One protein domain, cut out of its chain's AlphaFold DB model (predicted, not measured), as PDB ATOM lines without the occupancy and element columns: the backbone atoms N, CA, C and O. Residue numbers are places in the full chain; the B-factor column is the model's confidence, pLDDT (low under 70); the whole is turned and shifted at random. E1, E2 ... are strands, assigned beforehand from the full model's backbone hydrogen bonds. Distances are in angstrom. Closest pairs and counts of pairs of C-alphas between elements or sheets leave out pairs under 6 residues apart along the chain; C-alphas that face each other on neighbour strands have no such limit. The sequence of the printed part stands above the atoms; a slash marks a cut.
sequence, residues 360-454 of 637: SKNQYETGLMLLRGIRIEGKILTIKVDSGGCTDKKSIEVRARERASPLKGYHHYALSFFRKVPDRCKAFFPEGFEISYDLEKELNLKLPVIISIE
ATOM      1  N   SER A 360      43.520 -25.386  19.273       59.16
ATOM      2  CA  SER A 360      43.793 -24.766  20.567       59.16
ATOM      3  C   SER A 360      42.475 -24.649  21.324       59.16
ATOM      4  O   SER A 360      41.696 -23.723  21.076       59.16
ATOM      5  N   LYS A 361      42.225 -25.579  22.249       50.62
ATOM      6  CA  LYS A 361      40.938 -25.679  22.960       50.62
ATOM      7  C   LYS A 361      40.779 -24.678  24.107       50.62
ATOM      8  O   LYS A 361      39.683 -24.520  24.627       50.62
ATOM      9  N   ASN A 362      41.866 -24.040  24.534       58.72
ATOM     10  CA  ASN A 362      41.895 -23.077  25.635       58.72
ATOM     11  C   ASN A 362      43.043 -22.071  25.441       58.72
ATOM     12  O   ASN A 362      43.825 -22.180  24.494       58.72
ATOM     13  N   GLN A 363      43.166 -21.093  26.343       66.38
ATOM     14  CA  GLN A 363      44.172 -20.034  26.225       66.38
ATOM     15  C   GLN A 363      45.632 -20.514  26.383       66.38
ATOM     16  O   GLN A 363      46.553 -19.805  25.977       66.38
ATOM     17  N   TYR A 364      45.865 -21.720  26.914       64.88
ATOM     18  CA  TYR A 364      47.201 -22.254  27.209       64.88
ATOM     19  C   TYR A 364      47.829 -23.049  26.052       64.88
ATOM     20  O   TYR A 364      48.996 -23.445  26.140       64.88
ATOM     21  N   GLU A 365      47.089 -23.303  24.976       57.47
ATOM     22  CA  GLU A 365      47.521 -24.154  23.866       57.47
ATOM     23  C   GLU A 365      47.856 -23.338  22.617       57.47
ATOM     24  O   GLU A 365      47.172 -22.389  22.283       57.47
ATOM     25  N   THR A 366      48.899 -23.702  21.873       70.38
ATOM     26  CA  THR A 366      49.134 -23.132  20.535       70.38
ATOM     27  C   THR A 366      48.397 -23.941  19.474       70.38
ATOM     28  O   THR A 366      48.330 -25.170  19.578       70.38
ATOM     29  N   GLY A 367      47.929 -23.287  18.414       59.62
ATOM     30  CA  GLY A 367      47.182 -23.946  17.340       59.62
ATOM     31  C   GLY A 367      46.061 -23.076  16.782       59.62
ATOM     32  O   GLY A 367      45.992 -21.890  17.099       59.62
ATOM     33  N   LEU A 368      45.191 -23.647  15.949       64.50
ATOM     34  CA  LEU A 368      44.003 -22.943  15.451       64.50
ATOM     35  C   LEU A 368      43.089 -22.651  16.615       64.50
ATOM     36  O   LEU A 368      42.756 -23.543  17.386       64.50
ATOM     37  N   MET A 369      42.721 -21.396  16.764       74.06
ATOM     38  CA  MET A 369      41.977 -20.955  17.926       74.06
ATOM     39  C   MET A 369      40.530 -21.423  17.847       74.06
ATOM     40  O   MET A 369      39.892 -21.293  16.805       74.06
ATOM     41  N   LEU A 370      40.009 -21.893  18.974       61.91
ATOM     42  CA  LEU A 370      38.578 -21.890  19.223       61.91
ATOM     43  C   LEU A 370      38.157 -20.443  19.534       61.91
ATOM     44  O   LEU A 370      38.588 -19.871  20.538       61.91
ATOM     45  N   LEU A 371      37.395 -19.817  18.637       69.31
ATOM     46  CA  LEU A 371      36.889 -18.455  18.848       69.31
ATOM     47  C   LEU A 371      35.658 -18.496  19.757       69.31
ATOM     48  O   LEU A 371      35.016 -19.524  19.872       69.31
ATOM     49  N   ARG A 372      35.307 -17.381  20.387       58.88
ATOM     50  CA  ARG A 372      34.090 -17.204  21.199       58.88
ATOM     51  C   ARG A 372      32.995 -16.410  20.489       58.88
ATOM     52  O   ARG A 372      31.877 -16.306  20.978       58.88
ATOM     53  N   GLY A 373      33.342 -15.792  19.368       58.66
ATOM     54  CA  GLY A 373      32.460 -14.934  18.596       58.66
ATOM     55  C   GLY A 373      33.228 -14.185  17.517       58.66
ATOM     56  O   GLY A 373      34.460 -14.112  17.543       58.66
ATOM     57  N   ILE A 374      32.481 -13.629  16.576       63.09
ATOM     58  CA  ILE A 374      32.992 -12.809  15.487       63.09
ATOM     59  C   ILE A 374      31.992 -11.698  15.179       63.09
ATOM     60  O   ILE A 374      30.784 -11.898  15.276       63.09
ATOM     61  N   ARG A 375      32.499 -10.528  14.810       66.19
ATOM     62  CA  ARG A 375      31.712  -9.365  14.409       66.19
ATOM     63  C   ARG A 375      32.464  -8.614  13.322       66.19
ATOM     64  O   ARG A 375      33.657  -8.376  13.473       66.19
ATOM     65  N   ILE A 376      31.787  -8.247  12.243       55.81
ATOM     66  CA  ILE A 376      32.353  -7.389  11.197       55.81
ATOM     67  C   ILE A 376      31.509  -6.120  11.140       55.81
ATOM     68  O   ILE A 376      30.294  -6.197  10.998       55.81
ATOM     69  N   GLU A 377      32.157  -4.967  11.271       55.88
ATOM     70  CA  GLU A 377      31.529  -3.647  11.181       55.88
ATOM     71  C   GLU A 377      32.345  -2.790  10.208       55.88
ATOM     72  O   GLU A 377      33.485  -2.400  10.486       55.88
ATOM     73  N   GLY A 378      31.788  -2.541   9.020       69.88
ATOM     74  CA  GLY A 378      32.504  -1.878   7.931       69.88
ATOM     75  C   GLY A 378      33.781  -2.634   7.547       69.88
ATOM     76  O   GLY A 378      33.730  -3.768   7.080       69.88
ATOM     77  N   LYS A 379      34.948  -2.004   7.749       78.44
ATOM     78  CA  LYS A 379      36.271  -2.596   7.458       78.44
ATOM     79  C   LYS A 379      36.930  -3.277   8.662       78.44
ATOM     80  O   LYS A 379      38.096  -3.655   8.568       78.44
ATOM     81  N   ILE A 380      36.234  -3.397   9.793       73.94
ATOM     82  CA  ILE A 380      36.803  -3.923  11.036       73.94
ATOM     83  C   ILE A 380      36.229  -5.305  11.338       73.94
ATOM     84  O   ILE A 380      35.028  -5.457  11.535       73.94
ATOM     85  N   LEU A 381      37.109  -6.299  11.435       79.38
ATOM     86  CA  LEU A 381      36.810  -7.665  11.851       79.38
ATOM     87  C   LEU A 381      37.227  -7.878  13.306       79.38
ATOM     88  O   LEU A 381      38.411  -7.932  13.618       79.38
ATOM     89  N   THR A 382      36.264  -8.050  14.196       78.06
ATOM     90  CA  THR A 382      36.478  -8.346  15.614       78.06
ATOM     91  C   THR A 382      36.236  -9.818  15.903       78.06
ATOM     92  O   THR A 382      35.171 -10.343  15.598       78.06
ATOM     93  N   ILE A 383      37.207 -10.481  16.528       80.50
ATOM     94  CA  ILE A 383      37.065 -11.832  17.078       80.50
ATOM     95  C   ILE A 383      37.019 -11.770  18.601       80.50
ATOM     96  O   ILE A 383      37.715 -10.965  19.218       80.50
ATOM     97  N   LYS A 384      36.239 -12.655  19.214       79.81
ATOM     98  CA  LYS A 384      36.238 -12.886  20.661       79.81
ATOM     99  C   LYS A 384      37.005 -14.172  20.944       79.81
ATOM    100  O   LYS A 384      36.830 -15.145  20.216       79.81
ATOM    101  N   VAL A 385      37.859 -14.205  21.962       79.62
ATOM    102  CA  VAL A 385      38.720 -15.365  22.269       79.62
ATOM    103  C   VAL A 385      38.870 -15.583  23.772       79.62
ATOM    104  O   VAL A 385      38.641 -14.679  24.573       79.62
ATOM    105  N   ASP A 386      39.280 -16.787  24.166       73.44
ATOM    106  CA  ASP A 386      39.713 -17.058  25.536       73.44
ATOM    107  C   ASP A 386      41.038 -16.364  25.859       73.44
ATOM    108  O   ASP A 386      41.983 -16.426  25.071       73.44
ATOM    109  N   SER A 387      41.131 -15.729  27.029       82.88
ATOM    110  CA  SER A 387      42.361 -15.086  27.501       82.88
ATOM    111  C   SER A 387      42.489 -15.158  29.022       82.88
ATOM    112  O   SER A 387      41.504 -15.076  29.749       82.88
ATOM    113  N   GLY A 388      43.733 -15.289  29.481       78.69
ATOM    114  CA  GLY A 388      44.174 -15.106  30.858       78.69
ATOM    115  C   GLY A 388      44.718 -13.699  31.142       78.69
ATOM    116  O   GLY A 388      45.248 -13.460  32.226       78.69
ATOM    117  N   GLY A 389      44.628 -12.761  30.192       82.44
ATOM    118  CA  GLY A 389      45.064 -11.363  30.329       82.44
ATOM    119  C   GLY A 389      46.330 -10.971  29.571       82.44
ATOM    120  O   GLY A 389      46.731  -9.816  29.664       82.44
ATOM    121  N   CYS A 390      46.953 -11.880  28.814       88.00
ATOM    122  CA  CYS A 390      48.078 -11.536  27.933       88.00
ATOM    123  C   CYS A 390      47.907 -11.989  26.479       88.00
ATOM    124  O   CYS A 390      48.882 -12.080  25.737       88.00
ATOM    125  N   THR A 391      46.672 -12.251  26.048       88.25
ATOM    126  CA  THR A 391      46.379 -12.425  24.623       88.25
ATOM    127  C   THR A 391      46.315 -11.054  23.948       88.25
ATOM    128  O   THR A 391      45.536 -10.196  24.348       88.25
ATOM    129  N   ASP A 392      47.112 -10.864  22.899       91.50
ATOM    130  CA  ASP A 392      47.106  -9.674  22.044       91.50
ATOM    131  C   ASP A 392      47.265 -10.042  20.553       91.50
ATOM    132  O   ASP A 392      47.461 -11.210  20.201       91.50
ATOM    133  N   LYS A 393      47.230  -9.047  19.656       93.62
ATOM    134  CA  LYS A 393      47.436  -9.273  18.210       93.62
ATOM    135  C   LYS A 393      48.779  -9.933  17.875       93.62
ATOM    136  O   LYS A 393      48.864 -10.648  16.887       93.62
ATOM    137  N   LYS A 394      49.838  -9.714  18.664       91.44
ATOM    138  CA  LYS A 394      51.173 -10.293  18.409       91.44
ATOM    139  C   LYS A 394      51.210 -11.781  18.758       91.44
ATOM    140  O   LYS A 394      51.955 -12.543  18.137       91.44
ATOM    141  N   SER A 395      50.388 -12.193  19.724       89.75
ATOM    142  CA  SER A 395      50.202 -13.589  20.129       89.75
ATOM    143  C   SER A 395      49.385 -14.422  19.129       89.75
ATOM    144  O   SER A 395      49.371 -15.652  19.244       89.75
ATOM    145  N   ILE A 396      48.759 -13.778  18.133       92.25
ATOM    146  CA  ILE A 396      47.893 -14.400  17.127       92.25
ATOM    147  C   ILE A 396      48.509 -14.249  15.730       92.25
ATOM    148  O   ILE A 396      49.112 -13.239  15.381       92.25
ATOM    149  N   GLU A 397      48.398 -15.292  14.922       90.81
ATOM    150  CA  GLU A 397      48.677 -15.269  13.492       90.81
ATOM    151  C   GLU A 397      47.362 -15.368  12.729       90.81
ATOM    152  O   GLU A 397      46.569 -16.272  12.986       90.81
ATOM    153  N   VAL A 398      47.146 -14.457  11.784       90.69
ATOM    154  CA  VAL A 398      46.008 -14.507  10.863       90.69
ATOM    155  C   VAL A 398      46.524 -14.975   9.510       90.69
ATOM    156  O   VAL A 398      47.421 -14.354   8.942       90.69
ATOM    157  N   ARG A 399      45.976 -16.073   8.993       82.12
ATOM    158  CA  ARG A 399      46.253 -16.560   7.638       82.12
ATOM    159  C   ARG A 399      45.068 -16.262   6.747       82.12
ATOM    160  O   ARG A 399      43.966 -16.673   7.082       82.12
ATOM    161  N   ALA A 400      45.314 -15.611   5.618       77.25
ATOM    162  CA  ALA A 400      44.323 -15.374   4.579       77.25
ATOM    163  C   ALA A 400      44.670 -16.193   3.330       77.25
ATOM    164  O   ALA A 400      45.768 -16.059   2.787       77.25
ATOM    165  N   ARG A 401      43.750 -17.046   2.874       63.94
ATOM    166  CA  ARG A 401      43.878 -17.832   1.636       63.94
ATOM    167  C   ARG A 401      42.872 -17.333   0.611       63.94
ATOM    168  O   ARG A 401      41.678 -17.376   0.877       63.94
ATOM    169  N   GLU A 402      43.332 -16.878  -0.550       61.53
ATOM    170  CA  GLU A 402      42.423 -16.514  -1.643       61.53
ATOM    171  C   GLU A 402      41.732 -17.777  -2.182       61.53
ATOM    172  O   GLU A 402      42.360 -18.825  -2.349       61.53
ATOM    173  N   ARG A 403      40.423 -17.695  -2.413       46.44
ATOM    174  CA  ARG A 403      39.585 -18.764  -2.962       46.44
ATOM    175  C   ARG A 403      38.912 -18.281  -4.239       46.44
ATOM    176  O   ARG A 403      38.814 -17.081  -4.494       46.44
ATOM    177  N   ALA A 404      38.409 -19.229  -5.030       41.19
ATOM    178  CA  ALA A 404      37.521 -18.901  -6.135       41.19
ATOM    179  C   ALA A 404      36.355 -18.063  -5.595       41.19
ATOM    180  O   ALA A 404      35.682 -18.448  -4.631       41.19
ATOM    181  N   SER A 405      36.175 -16.882  -6.178       37.34
ATOM    182  CA  SER A 405      35.106 -15.994  -5.762       37.34
ATOM    183  C   SER A 405      33.786 -16.485  -6.345       37.34
ATOM    184  O   SER A 405      33.696 -16.640  -7.566       37.34
ATOM    185  N   PRO A 406      32.756 -16.715  -5.514       36.66
ATOM    186  CA  PRO A 406      31.431 -17.068  -6.007       36.66
ATOM    187  C   PRO A 406      30.749 -15.885  -6.712       36.66
ATOM    188  O   PRO A 406      29.775 -16.091  -7.430       36.66
ATOM    189  N   LEU A 407      31.262 -14.655  -6.539       36.53
ATOM    190  CA  LEU A 407      30.690 -13.430  -7.094       36.53
ATOM    191  C   LEU A 407      31.684 -12.701  -7.997       36.53
ATOM    192  O   LEU A 407      32.793 -12.335  -7.604       36.53
ATOM    193  N   LYS A 408      31.256 -12.427  -9.231       39.06
ATOM    194  CA  LYS A 408      32.054 -11.678 -10.206       39.06
ATOM    195  C   LYS A 408      32.320 -10.259  -9.686       39.06
ATOM    196  O   LYS A 408      31.381  -9.512  -9.437       39.06
ATOM    197  N   GLY A 409      33.596  -9.889  -9.560       44.62
ATOM    198  CA  GLY A 409      34.028  -8.568  -9.078       44.62
ATOM    199  C   GLY A 409      34.349  -8.484  -7.580       44.62
ATOM    200  O   GLY A 409      34.753  -7.417  -7.131       44.62
ATOM    201  N   TYR A 410      34.219  -9.584  -6.829       48.28
ATOM    202  CA  TYR A 410      34.602  -9.671  -5.415       48.28
ATOM    203  C   TYR A 410      35.817 -10.583  -5.250       48.28
ATOM    204  O   TYR A 410      35.924 -11.594  -5.946       48.28
ATOM    205  N   HIS A 411      36.704 -10.271  -4.309       50.72
ATOM    206  CA  HIS A 411      37.767 -11.185  -3.883       50.72
ATOM    207  C   HIS A 411      37.258 -12.074  -2.750       50.72
ATOM    208  O   HIS A 411      36.572 -11.583  -1.863       50.72
ATOM    209  N   HIS A 412      37.587 -13.362  -2.734       56.06
ATOM    210  CA  HIS A 412      37.195 -14.258  -1.645       56.06
ATOM    211  C   HIS A 412      38.437 -14.706  -0.879       56.06
ATOM    212  O   HIS A 412      39.322 -15.321  -1.464       56.06
ATOM    213  N   TYR A 413      38.497 -14.422   0.424       53.06
ATOM    214  CA  TYR A 413      39.557 -14.899   1.308       53.06
ATOM    215  C   TYR A 413      38.986 -15.762   2.433       53.06
ATOM    216  O   TYR A 413      38.047 -15.373   3.121       53.06
ATOM    217  N   ALA A 414      39.587 -16.924   2.660       55.69
ATOM    218  CA  ALA A 414      39.351 -17.736   3.843       55.69
ATOM    219  C   ALA A 414      40.389 -17.390   4.921       55.69
ATOM    220  O   ALA A 414      41.595 -17.473   4.673       55.69
ATOM    221  N   LEU A 415      39.920 -16.959   6.088       71.88
ATOM    222  CA  LEU A 415      40.721 -16.535   7.225       71.88
ATOM    223  C   LEU A 415      40.791 -17.626   8.293       71.88
ATOM    224  O   LEU A 415      39.776 -18.189   8.700       71.88
ATOM    225  N   SER A 416      41.998 -17.847   8.801       71.75
ATOM    226  CA  SER A 416      42.283 -18.706   9.946       71.75
ATOM    227  C   SER A 416      43.107 -17.955  11.000       71.75
ATOM    228  O   SER A 416      44.132 -17.358  10.678       71.75
ATOM    229  N   PHE A 417      42.722 -18.042  12.271       84.19
ATOM    230  CA  PHE A 417      43.382 -17.453  13.435       84.19
ATOM    231  C   PHE A 417      44.117 -18.526  14.244       84.19
ATOM    232  O   PHE A 417      43.512 -19.483  14.731       84.19
ATOM    233  N   PHE A 418      45.418 -18.361  14.436       81.12
ATOM    234  CA  PHE A 418      46.258 -19.295  15.180       81.12
ATOM    235  C   PHE A 418      46.882 -18.616  16.394       81.12
ATOM    236  O   PHE A 418      47.519 -17.572  16.275       81.12
ATOM    237  N   ARG A 419      46.782 -19.244  17.567       84.31
ATOM    238  CA  ARG A 419      47.528 -18.824  18.752       84.31
ATOM    239  C   ARG A 419      48.976 -19.284  18.600       84.31
ATOM    240  O   ARG A 419      49.250 -20.486  18.626       84.31
ATOM    241  N   LYS A 420      49.898 -18.328  18.458       86.56
ATOM    242  CA  LYS A 420      51.351 -18.570  18.398       86.56
ATOM    243  C   LYS A 420      51.986 -18.642  19.779       86.56
ATOM    244  O   LYS A 420      52.944 -19.382  19.976       86.56
ATOM    245  N   VAL A 421      51.462 -17.862  20.723       85.25
ATOM    246  CA  VAL A 421      51.995 -17.764  22.085       85.25
ATOM    247  C   VAL A 421      50.900 -18.158  23.081       85.25
ATOM    248  O   VAL A 421      49.827 -17.549  23.061       85.25
ATOM    249  N   PRO A 422      51.134 -19.165  23.945       80.75
ATOM    250  CA  PRO A 422      50.229 -19.492  25.041       80.75
ATOM    251  C   PRO A 422      50.004 -18.299  25.967       80.75
ATOM    252  O   PRO A 422      50.962 -17.657  26.401       80.75
ATOM    253  N   ASP A 423      48.758 -18.059  26.342       81.88
ATOM    254  CA  ASP A 423      48.408 -17.100  27.381       81.88
ATOM    255  C   ASP A 423      48.454 -17.815  28.735       81.88
ATOM    256  O   ASP A 423      47.593 -18.627  29.070       81.88
ATOM    257  N   ARG A 424      49.526 -17.558  29.489       84.44
ATOM    258  CA  ARG A 424      49.757 -18.131  30.828       84.44
ATOM    259  C   ARG A 424      49.367 -17.176  31.955       84.44
ATOM    260  O   ARG A 424      49.729 -17.410  33.112       84.44
ATOM    261  N   CYS A 425      48.692 -16.083  31.623       84.94
ATOM    262  CA  CYS A 425      48.253 -15.107  32.600       84.94
ATOM    263  C   CYS A 425      47.015 -15.631  33.356       84.94
ATOM    264  O   CYS A 425      46.390 -16.612  32.957       84.94
ATOM    265  N   LYS A 426      46.723 -15.041  34.524       79.00
ATOM    266  CA  LYS A 426      45.749 -15.580  35.498       79.00
ATOM    267  C   LYS A 426      44.490 -14.721  35.678       79.00
ATOM    268  O   LYS A 426      43.754 -14.929  36.638       79.00
ATOM    269  N   ALA A 427      44.259 -13.737  34.814       70.31
ATOM    270  CA  ALA A 427      43.021 -12.965  34.809       70.31
ATOM    271  C   ALA A 427      41.863 -13.803  34.241       70.31
ATOM    272  O   ALA A 427      42.074 -14.710  33.438       70.31
ATOM    273  N   PHE A 428      40.638 -13.510  34.675       65.50
ATOM    274  CA  PHE A 428      39.442 -14.258  34.293       65.50
ATOM    275  C   PHE A 428      38.483 -13.355  33.514       65.50
ATOM    276  O   PHE A 428      37.962 -12.387  34.066       65.50
ATOM    277  N   PHE A 429      38.254 -13.679  32.239       67.56
ATOM    278  CA  PHE A 429      37.340 -12.961  31.344       67.56
ATOM    279  C   PHE A 429      36.206 -13.899  30.905       67.56
ATOM    280  O   PHE A 429      36.303 -14.507  29.838       67.56
ATOM    281  N   PRO A 430      35.138 -14.053  31.708       54.47
ATOM    282  CA  PRO A 430      34.060 -15.004  31.416       54.47
ATOM    283  C   PRO A 430      33.336 -14.683  30.105       54.47
ATOM    284  O   PRO A 430      32.978 -15.595  29.366       54.47
ATOM    285  N   GLU A 431      33.224 -13.399  29.766       60.19
ATOM    286  CA  GLU A 431      32.661 -12.945  28.496       60.19
ATOM    287  C   GLU A 431      33.553 -13.313  27.299       60.19
ATOM    288  O   GLU A 431      33.054 -13.503  26.198       60.19
ATOM    289  N   GLY A 432      34.862 -13.492  27.482       67.00
ATOM    290  CA  GLY A 432      35.848 -13.559  26.401       67.00
ATOM    291  C   GLY A 432      36.426 -12.183  26.052       67.00
ATOM    292  O   GLY A 432      35.853 -11.145  26.378       67.00
ATOM    293  N   PHE A 433      37.590 -12.182  25.411       80.12
ATOM    294  CA  PHE A 433      38.388 -10.992  25.112       80.12
ATOM    295  C   PHE A 433      38.308 -10.643  23.621       80.12
ATOM    296  O   PHE A 433      38.465 -11.532  22.782       80.12
ATOM    297  N   GLU A 434      38.051  -9.376  23.281       87.50
ATOM    298  CA  GLU A 434      37.890  -8.926  21.891       87.50
ATOM    299  C   GLU A 434      39.211  -8.468  21.262       87.50
ATOM    300  O   GLU A 434      40.009  -7.762  21.880       87.50
ATOM    301  N   ILE A 435      39.430  -8.847  20.001       90.56
ATOM    302  CA  ILE A 435      40.569  -8.421  19.186       90.56
ATOM    303  C   ILE A 435      40.059  -8.040  17.799       90.56
ATOM    304  O   ILE A 435      39.479  -8.870  17.104       90.56
ATOM    305  N   SER A 436      40.303  -6.798  17.389       91.12
ATOM    306  CA  SER A 436      39.789  -6.232  16.136       91.12
ATOM    307  C   SER A 436      40.887  -6.029  15.103       91.12
ATOM    308  O   SER A 436      41.925  -5.479  15.446       91.12
ATOM    309  N   TYR A 437      40.651  -6.405  13.849       91.88
ATOM    310  CA  TYR A 437      41.568  -6.282  12.717       91.88
ATOM    311  C   TYR A 437      40.978  -5.393  11.618       91.88
ATOM    312  O   TYR A 437      39.813  -5.558  11.263       91.88
ATOM    313  N   ASP A 438      41.772  -4.490  11.043       91.38
ATOM    314  CA  ASP A 438      41.392  -3.777   9.813       91.38
ATOM    315  C   ASP A 438      41.640  -4.672   8.587       91.38
ATOM    316  O   ASP A 438      42.764  -5.126   8.343       91.38
ATOM    317  N   LEU A 439      40.583  -4.937   7.817       78.31
ATOM    318  CA  LEU A 439      40.616  -5.863   6.684       78.31
ATOM    319  C   LEU A 439      41.602  -5.434   5.586       78.31
ATOM    320  O   LEU A 439      42.254  -6.282   4.984       78.31
ATOM    321  N   GLU A 440      41.736  -4.134   5.331       84.94
ATOM    322  CA  GLU A 440      42.588  -3.612   4.259       84.94
ATOM    323  C   GLU A 440      43.987  -3.281   4.787       84.94
ATOM    324  O   GLU A 440      44.985  -3.689   4.199       84.94
ATOM    325  N   LYS A 441      44.075  -2.586   5.927       89.31
ATOM    326  CA  LYS A 441      45.345  -2.060   6.452       89.31
ATOM    327  C   LYS A 441      46.168  -3.082   7.224       89.31
ATOM    328  O   LYS A 441      47.392  -2.990   7.215       89.31
ATOM    329  N   GLU A 442      45.522  -4.003   7.939       89.25
ATOM    330  CA  GLU A 442      46.226  -4.989   8.769       89.25
ATOM    331  C   GLU A 442      46.254  -6.371   8.120       89.25
ATOM    332  O   GLU A 442      47.268  -7.063   8.216       89.25
ATOM    333  N   LEU A 443      45.173  -6.774   7.444       86.94
ATOM    334  CA  LEU A 443      45.083  -8.082   6.785       86.94
ATOM    335  C   LEU A 443      45.424  -8.052   5.285       86.94
ATOM    336  O   LEU A 443      45.517  -9.117   4.677       86.94
ATOM    337  N   ASN A 444      45.656  -6.870   4.695       88.69
ATOM    338  CA  ASN A 444      45.991  -6.684   3.275       88.69
ATOM    339  C   ASN A 444      44.982  -7.332   2.304       88.69
ATOM    340  O   ASN A 444      45.362  -7.821   1.236       88.69
ATOM    341  N   LEU A 445      43.696  -7.359   2.663       81.56
ATOM    342  CA  LEU A 445      42.651  -7.912   1.806       81.56
ATOM    343  C   LEU A 445      42.206  -6.886   0.761       81.56
ATOM    344  O   LEU A 445      42.058  -5.697   1.049       81.56
ATOM    345  N   LYS A 446      41.947  -7.359  -0.461       79.06
ATOM    346  CA  LYS A 446      41.437  -6.526  -1.557       79.06
ATOM    347  C   LYS A 446      39.921  -6.404  -1.476       79.06
ATOM    348  O   LYS A 446      39.221  -7.414  -1.507       79.06
ATOM    349  N   LEU A 447      39.424  -5.173  -1.401       70.25
ATOM    350  CA  LEU A 447      37.994  -4.867  -1.391       70.25
ATOM    351  C   LEU A 447      37.457  -4.665  -2.825       70.25
ATOM    352  O   LEU A 447      38.195  -4.156  -3.671       70.25
ATOM    353  N   PRO A 448      36.182  -5.003  -3.102       58.09
ATOM    354  CA  PRO A 448      35.210  -5.606  -2.186       58.09
ATOM    355  C   PRO A 448      35.490  -7.100  -1.952       58.09
ATOM    356  O   PRO A 448      35.965  -7.807  -2.843       58.09
ATOM    357  N   VAL A 449      35.222  -7.574  -0.730       57.75
ATOM    358  CA  VAL A 449      35.731  -8.859  -0.236       57.75
ATOM    359  C   VAL A 449      34.640  -9.752   0.351       57.75
ATOM    360  O   VAL A 449      33.729  -9.276   1.019       57.75
ATOM    361  N   ILE A 450      34.773 -11.055   0.132       47.16
ATOM    362  CA  ILE A 450      34.048 -12.132   0.803       47.16
ATOM    363  C   ILE A 450      35.025 -12.791   1.774       47.16
ATOM    364  O   ILE A 450      36.144 -13.137   1.389       47.16
ATOM    365  N   ILE A 451      34.605 -12.971   3.024       53.28
ATOM    366  CA  ILE A 451      35.430 -13.565   4.077       53.28
ATOM    367  C   ILE A 451      34.778 -14.855   4.568       53.28
ATOM    368  O   ILE A 451      33.655 -14.832   5.060       53.28
ATOM    369  N   SER A 452      35.512 -15.962   4.478       47.72
ATOM    370  CA  SER A 452      35.164 -17.226   5.139       47.72
ATOM    371  C   SER A 452      36.027 -17.397   6.383       47.72
ATOM    372  O   SER A 452      37.223 -17.150   6.309       47.72
ATOM    373  N   ILE A 453      35.472 -17.834   7.513       63.50
ATOM    374  CA  ILE A 453      36.264 -18.126   8.718       63.50
ATOM    375  C   ILE A 453      36.406 -19.629   8.877       63.50
ATOM    376  O   ILE A 453      35.417 -20.350   8.921       63.50
ATOM    377  N   GLU A 454      37.643 -20.092   8.980       52.00
ATOM    378  CA  GLU A 454      37.966 -21.519   9.071       52.00
ATOM    379  C   GLU A 454      38.140 -21.983  10.528       52.00
ATOM    380  O   GLU A 454      38.263 -23.176  10.801       52.00
TER     381      GLU A 454
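AT A GLANCE: This is residues 360 to 454 of the 637 residues of an uncharacterized protein of Synergistetes bacterium (UniProt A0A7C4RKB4). Two small three-stranded sheets, E4 E5 E7 and E2 E3 E6, lie only partly face to face, shifted past each other along the long axis, and the short strand E1 beside E5 runs on into E2, so that the chain crosses from one sheet to the other. Loops make the two ends of the length, residues 404 to 410 at one end and residues within 420 to 432 at the other. The printed part has 95 residues with no named helix and seven strands, E1 to E7 in order along the chain; the class is all strand, with 44 of the 95 residues in named elements, under half. The sheet E4 E5 E7 is mixed, and E2 E3 E6 is antiparallel throughout. The whole is compact, with a radius of gyration of the C-alphas of 14.1 A, and its outline is a rod of 48 by 23 by 19 A.

IN THESE COORDINATES: In the sheet E4 E5 E7, E5 is residues 411 to 419, 25.8 A from first to last C-alpha, E4 is residues 396 to 403, 22.2 A, and E7 is residues 449 to 453, 12.9 A. In the other sheet, E3 is residues 380 to 385, 16.1 A, E2 is residues 371 to 377, 17.5 A, and E6 is residues 433 to 438, 17.2 A. E1 is residues 367 to 369, 6.0 A. E1 begins at C-alpha 367 (47.182, -23.946, 17.340), E5 begins at C-alpha 411 (37.767, -11.185, -3.883), and E7 ends at C-alpha 453 (36.264, -18.126, 8.718).

HOW THE PARTS SIT: The inner strand E5 and the edge strand E4 form an antiparallel hairpin at 155 degrees, with N 399 and O 416 within hydrogen-bond range at 2.8 A. E5 and the edge strand E7 are parallel at 35 degrees, with N 450 and O 411 within hydrogen-bond range at 2.7 A. This sheet is strongly twisted. E1 and E5 meet only at a point, where C-alphas 368 and 418 face each other at 4.3 A. E1 runs on into E2 across one residue, at 58 degrees. E2 and E3 form an antiparallel hairpin at 165 degrees, with N 375 and O 382 at 2.8 A. E3 and E6 are antiparallel at 155 degrees, with N 437 and O 381 at 2.7 A. This sheet is only just strongly twisted, with C-alphas up to 4.2 A off its best plane. Between the sheets, E2 and E5, E3 and E7, and E4 and E6 are apart, among others.

THE WHOLE: The C-alphas of Lys 408 and Lys 426, the two farthest apart, are 47.9 A apart. The printed part has no cut. The link from E5 to E6, 13 residues, is long. The mean pLDDT of the printed part is 70.7; 43 residues are under 70, among them residues 401 to 414 and 448 to 454.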